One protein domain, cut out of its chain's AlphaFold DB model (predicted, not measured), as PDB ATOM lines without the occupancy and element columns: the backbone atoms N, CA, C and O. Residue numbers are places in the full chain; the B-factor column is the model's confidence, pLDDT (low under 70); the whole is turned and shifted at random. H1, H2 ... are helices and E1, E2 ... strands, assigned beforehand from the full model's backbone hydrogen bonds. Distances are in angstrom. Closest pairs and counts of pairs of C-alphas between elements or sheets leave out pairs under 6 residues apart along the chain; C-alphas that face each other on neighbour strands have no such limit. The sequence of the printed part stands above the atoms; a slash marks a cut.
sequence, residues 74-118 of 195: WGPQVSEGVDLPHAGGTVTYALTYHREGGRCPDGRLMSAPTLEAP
ATOM      1  N   TRP A  74     -26.290  21.927 -15.017       87.38
ATOM      2  CA  TRP A  74     -26.573  21.012 -13.910       87.38
ATOM      3  C   TRP A  74     -27.831  20.178 -14.179       87.38
ATOM      4  O   TRP A  74     -28.913  20.735 -14.340       87.38
ATOM      5  N   GLY A  75     -27.688  18.854 -14.185       81.12
ATOM      6  CA  GLY A  75     -28.756  17.881 -14.385       81.12
ATOM      7  C   GLY A  75     -28.752  17.201 -15.760       81.12
ATOM      8  O   GLY A  75     -27.871  17.444 -16.597       81.12
ATOM      9  N   PRO A  76     -29.729  16.307 -16.004       69.19
ATOM     10  CA  PRO A  76     -29.865  15.619 -17.281       69.19
ATOM     11  C   PRO A  76     -30.055  16.623 -18.424       69.19
ATOM     12  O   PRO A  76     -30.927  17.486 -18.380       69.19
ATOM     13  N   GLN A  77     -29.221  16.495 -19.460       58.91
ATOM     14  CA  GLN A  77     -29.291  17.324 -20.661       58.91
ATOM     15  C   GLN A  77     -30.464  16.850 -21.527       58.91
ATOM     16  O   GLN A  77     -30.302  15.982 -22.382       58.91
ATOM     17  N   VAL A  78     -31.658  17.389 -21.296       52.47
ATOM     18  CA  VAL A  78     -32.721  17.358 -22.308       52.47
ATOM     19  C   VAL A  78     -32.525  18.544 -23.246       52.47
ATOM     20  O   VAL A  78     -32.107  19.622 -22.820       52.47
ATOM     21  N   SER A  79     -32.814  18.342 -24.530       45.47
ATOM     22  CA  SER A  79     -32.549  19.252 -25.655       45.47
ATOM     23  C   SER A  79     -33.182  20.652 -25.566       45.47
ATOM     24  O   SER A  79     -32.978  21.453 -26.471       45.47
ATOM     25  N   GLU A  80     -33.903  20.981 -24.492       47.41
ATOM     26  CA  GLU A  80     -34.669  22.228 -24.354       47.41
ATOM     27  C   GLU A  80     -34.310  23.079 -23.121       47.41
ATOM     28  O   GLU A  80     -34.952  24.094 -22.874       47.41
ATOM     29  N   GLY A  81     -33.272  22.736 -22.348       49.09
ATOM     30  CA  GLY A  81     -32.758  23.627 -21.288       49.09
ATOM     31  C   GLY A  81     -33.710  23.880 -20.105       49.09
ATOM     32  O   GLY A  81     -33.442  24.750 -19.272       49.09
ATOM     33  N   VAL A  82     -34.806  23.123 -20.013       51.19
ATOM     34  CA  VAL A  82     -35.743  23.134 -18.885       51.19
ATOM     35  C   VAL A  82     -35.397  21.981 -17.943       51.19
ATOM     36  O   VAL A  82     -35.369  20.821 -18.354       51.19
ATOM     37  N   ASP A  83     -35.141  22.300 -16.672       55.28
ATOM     38  CA  ASP A  83     -34.970  21.293 -15.620       55.28
ATOM     39  C   ASP A  83     -36.271  20.489 -15.501       55.28
ATOM     40  O   ASP A  83     -37.334  21.059 -15.239       55.28
ATOM     41  N   LEU A  84     -36.210  19.164 -15.653       54.97
ATOM     42  CA  LEU A  84     -37.362  18.322 -15.336       54.97
ATOM     43  C   LEU A  84     -37.686  18.475 -13.839       54.97
ATOM     44  O   LEU A  84     -36.788  18.284 -13.004       54.97
ATOM     45  N   PRO A  85     -38.942  18.779 -13.462       51.41
ATOM     46  CA  PRO A  85     -39.334  18.752 -12.063       51.41
ATOM     47  C   PRO A  85     -39.071  17.336 -11.540       51.41
ATOM     48  O   PRO A  85     -39.491  16.351 -12.142       51.41
ATOM     49  N   HIS A  86     -38.324  17.238 -10.441       60.28
ATOM     50  CA  HIS A  86     -37.890  15.985  -9.804       60.28
ATOM     51  C   HIS A  86     -36.666  15.265 -10.402       60.28
ATOM     52  O   HIS A  86     -36.273  14.229  -9.863       60.28
ATOM     53  N   ALA A  87     -35.998  15.803 -11.428       66.88
ATOM     54  CA  ALA A  87     -34.712  15.250 -11.853       66.88
ATOM     55  C   ALA A  87     -33.609  15.607 -10.843       66.88
ATOM     56  O   ALA A  87     -33.203  16.769 -10.728       66.88
ATOM     57  N   GLY A  88     -33.123  14.596 -10.116       73.69
ATOM     58  CA  GLY A  88     -31.937  14.722  -9.268       73.69
ATOM     59  C   GLY A  88     -30.745  15.277 -10.058       73.69
ATOM     60  O   GLY A  88     -30.650  15.088 -11.271       73.69
ATOM     61  N   GLY A  89     -29.856  16.006  -9.384       81.94
ATOM     62  CA  GLY A  89     -28.715  16.659 -10.035       81.94
ATOM     63  C   GLY A  89     -28.982  18.085 -10.540       81.94
ATOM     64  O   GLY A  89     -28.051  18.705 -11.053       81.94
ATOM     65  N   THR A  90     -30.205  18.619 -10.407       88.69
ATOM     66  CA  THR A  90     -30.586  19.975 -10.863       88.69
ATOM     67  C   THR A  90     -30.718  20.980  -9.714       88.69
ATOM     68  O   THR A  90     -31.001  20.626  -8.566       88.69
ATOM     69  N   VAL A  91     -30.594  22.271 -10.040       90.81
ATOM     70  CA  VAL A  91     -30.847  23.367  -9.087       90.81
ATOM     71  C   VAL A  91     -32.322  23.415  -8.685       90.81
ATOM     72  O   VAL A  91     -32.631  23.585  -7.508       90.81
ATOM     73  N   THR A  92     -33.237  23.194  -9.631       89.50
ATOM     74  CA  THR A  92     -34.684  23.170  -9.358       89.50
ATOM     75  C   THR A  92     -35.066  22.054  -8.379       89.50
ATOM     76  O   THR A  92     -35.843  22.289  -7.448       89.50
ATOM     77  N   TYR A  93     -34.477  20.861  -8.519       88.44
ATOM     78  CA  TYR A  93     -34.654  19.778  -7.551       88.44
ATOM     79  C   TYR A  93     -34.158  20.169  -6.161       88.44
ATOM     80  O   TYR A  93     -34.868  19.966  -5.180       88.44
ATOM     81  N   ALA A  94     -32.964  20.760  -6.075       91.06
ATOM     82  CA  ALA A  94     -32.368  21.157  -4.805       91.06
ATOM     83  C   ALA A  94     -33.201  22.213  -4.064       91.06
ATOM     84  O   ALA A  94     -33.423  22.088  -2.863       91.06
ATOM     85  N   LEU A  95     -33.715  23.217  -4.779       91.81
ATOM     86  CA  LEU A  95     -34.607  24.227  -4.202       91.81
ATOM     87  C   LEU A  95     -35.933  23.615  -3.737       91.81
ATOM     88  O   LEU A  95     -36.408  23.929  -2.648       91.81
ATOM     89  N   THR A  96     -36.502  22.699  -4.526       89.69
ATOM     90  CA  THR A  96     -37.722  21.973  -4.143       89.69
ATOM     91  C   THR A  96     -37.488  21.140  -2.888       89.69
ATOM     92  O   THR A  96     -38.278  21.204  -1.955       89.69
ATOM     93  N   TYR A  97     -36.368  20.416  -2.823       89.31
ATOM     94  CA  TYR A  97     -35.988  19.632  -1.652       89.31
ATOM     95  C   TYR A  97     -35.983  20.479  -0.376       89.31
ATOM     96  O   TYR A  97     -36.559  20.067   0.626       89.31
ATOM     97  N   HIS A  98     -35.369  21.666  -0.406       89.50
ATOM     98  CA  HIS A  98     -35.325  22.547   0.764       89.50
ATOM     99  C   HIS A  98     -36.698  23.118   1.120       89.50
ATOM    100  O   HIS A  98     -37.060  23.126   2.294       89.50
ATOM    101  N   ARG A  99     -37.493  23.523   0.121       90.31
ATOM    102  CA  ARG A  99     -38.856  24.033   0.337       90.31
ATOM    103  C   ARG A  99     -39.764  22.999   1.004       90.31
ATOM    104  O   ARG A  99     -40.529  23.348   1.894       90.31
ATOM    105  N   GLU A 100     -39.664  21.742   0.582       88.31
ATOM    106  CA  GLU A 100     -40.503  20.645   1.079       88.31
ATOM    107  C   GLU A 100     -39.891  19.911   2.292       88.31
ATOM    108  O   GLU A 100     -40.366  18.846   2.693       88.31
ATOM    109  N   GLY A 101     -38.793  20.421   2.868       86.75
ATOM    110  CA  GLY A 101     -38.121  19.787   4.009       86.75
ATOM    111  C   GLY A 101     -37.626  18.361   3.721       86.75
ATOM    112  O   GLY A 101     -37.608  17.509   4.610       86.75
ATOM    113  N   GLY A 102     -37.268  18.080   2.468       85.25
ATOM    114  CA  GLY A 102     -36.784  16.783   2.008       85.25
ATOM    115  C   GLY A 102     -37.858  15.705   1.873       85.25
ATOM    116  O   GLY A 102     -37.529  14.516   1.912       85.25
ATOM    117  N   ARG A 103     -39.134  16.081   1.722       85.88
ATOM    118  CA  ARG A 103     -40.253  15.143   1.561       85.88
ATOM    119  C   ARG A 103     -41.036  15.396   0.278       85.88
ATOM    120  O   ARG A 103     -41.263  16.528  -0.120       85.88
ATOM    121  N   CYS A 104     -41.464  14.321  -0.366       82.12
ATOM    122  CA  CYS A 104     -42.427  14.377  -1.454       82.12
ATOM    123  C   CYS A 104     -43.841  14.657  -0.899       82.12
ATOM    124  O   CYS A 104     -44.104  14.358   0.270       82.12
ATOM    125  N   PRO A 105     -44.784  15.137  -1.734       82.25
ATOM    126  CA  PRO A 105     -46.180  15.338  -1.326       82.25
ATOM    127  C   PRO A 105     -46.877  14.078  -0.789       82.25
ATOM    128  O   PRO A 105     -47.800  14.172   0.012       82.25
ATOM    129  N   ASP A 106     -46.423  12.893  -1.202       84.56
ATOM    130  CA  ASP A 106     -46.907  11.589  -0.731       84.56
ATOM    131  C   ASP A 106     -46.276  11.137   0.606       84.56
ATOM    132  O   ASP A 106     -46.508  10.021   1.068       84.56
ATOM    133  N   GLY A 107     -45.458  11.988   1.234       82.25
ATOM    134  CA  GLY A 107     -44.788  11.734   2.509       82.25
ATOM    135  C   GLY A 107     -43.470  10.959   2.403       82.25
ATOM    136  O   GLY A 107     -42.753  10.852   3.409       82.25
ATOM    137  N   ARG A 108     -43.106  10.452   1.215       84.62
ATOM    138  CA  ARG A 108     -41.824   9.768   0.996       84.62
ATOM    139  C   ARG A 108     -40.650  10.725   1.163       84.62
ATOM    140  O   ARG A 108     -40.751  11.912   0.871       84.62
ATOM    141  N   LEU A 109     -39.506  10.198   1.594       83.25
ATOM    142  CA  LEU A 109     -38.266  10.971   1.631       83.25
ATOM    143  C   LEU A 109     -37.759  11.219   0.209       83.25
ATOM    144  O   LEU A 109     -37.673  10.293  -0.603       83.25
ATOM    145  N   MET A 110     -37.400  12.466  -0.067       82.75
ATOM    146  CA  MET A 110     -36.654  12.829  -1.261       82.75
ATOM    147  C   MET A 110     -35.197  12.391  -1.105       82.75
ATOM    148  O   MET A 110     -34.629  12.434  -0.009       82.75
ATOM    149  N   SER A 111     -34.570  12.004  -2.212       83.31
ATOM    150  CA  SER A 111     -33.125  11.796  -2.248       83.31
ATOM    151  C   SER A 111     -32.397  13.093  -1.901       83.31
ATOM    152  O   SER A 111     -32.835  14.184  -2.265       83.31
ATOM    153  N   ALA A 112     -31.269  12.972  -1.202       84.38
ATOM    154  CA  ALA A 112     -30.449  14.124  -0.865       84.38
ATOM    155  C   ALA A 112     -30.027  14.865  -2.152       84.38
ATOM    156  O   ALA A 112     -29.540  14.225  -3.089       84.38
ATOM    157  N   PRO A 113     -30.225  16.191  -2.229       88.38
ATOM    158  CA  PRO A 113     -30.004  16.925  -3.460       88.38
ATOM    159  C   PRO A 113     -28.513  17.143  -3.678       88.38
ATOM    160  O   PRO A 113     -27.805  17.597  -2.782       88.38
ATOM    161  N   THR A 114     -28.055  16.863  -4.888       91.19
ATOM    162  CA  THR A 114     -26.731  17.218  -5.404       91.19
ATOM    163  C   THR A 114     -26.923  17.983  -6.707       91.19
ATOM    164  O   THR A 114     -27.999  17.913  -7.307       91.19
ATOM    165  N   LEU A 115     -25.902  18.719  -7.153       92.19
ATOM    166  CA  LEU A 115     -25.846  19.185  -8.540       92.19
ATOM    167  C   LEU A 115     -24.856  18.320  -9.302       92.19
ATOM    168  O   LEU A 115     -23.738  18.109  -8.833       92.19
ATOM    169  N   GLU A 116     -25.246  17.825 -10.469       89.56
ATOM    170  CA  GLU A 116     -24.423  16.895 -11.241       89.56
ATOM    171  C   GLU A 116     -24.340  17.337 -12.696       89.56
ATOM    172  O   GLU A 116     -25.323  17.755 -13.294       89.56
ATOM    173  N   ALA A 117     -23.146  17.261 -13.267       87.88
ATOM    174  CA  ALA A 117     -22.893  17.458 -14.688       87.88
ATOM    175  C   ALA A 117     -21.743  16.520 -15.106       87.88
ATOM    176  O   ALA A 117     -21.066  15.962 -14.237       87.88
ATOM    177  N   PRO A 118     -21.479  16.298 -16.406       85.38
ATOM    178  CA  PRO A 118     -20.418  15.387 -16.834       85.38
ATOM    179  C   PRO A 118     -19.057  15.689 -16.177       85.38
ATOM    180  O   PRO A 118     -18.428  16.711 -16.445       85.38
TER     181      PRO A 118
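What this domain is: This is residues 74 to 118 of the 195 residues of an uncharacterized protein of Streptomyces albulus (UniProt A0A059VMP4). Little regular structure is here: one short helix, H1, between two long loops, one toward each end of an elongated outline, with the chain folding back after H1 to a short strand, E1, near the helix's first residue. The printed part has 45 residues, of which 12 are in named elements, H1 then E1; the class is mixed. It is compact, with a radius of gyration of the C-alphas of 10.6 A, and spans 31 by 17 by 14 A.

Where its parts are: Start at C-alpha 74, (-26.573, 21.012, -13.910), and pass residues 74 to 90, with no named element. Find C-alpha 91 at (-30.847, 23.367, -9.087); from there H1, residues 91 to 99, runs 12.4 A. E1, residues 115 to 117, ends at C-alpha 117, (-22.893, 17.458, -14.688).

How they stand to each other: Look at Val 91 and Leu 115, whose C-alphas, 6.5 A apart, are the closest of H1 and E1. E1 pairs with no named strand. In H1 every O i to N i+4 pair is within hydrogen-bond range.

The domain as a whole: The C-alphas farthest apart, of Ser 79 and Gly 107, are separated by 31.6 A. The printed part has no cut. The link from H1 to E1 is long, 15 residues. Expect low confidence at residues 76 to 87, under 70.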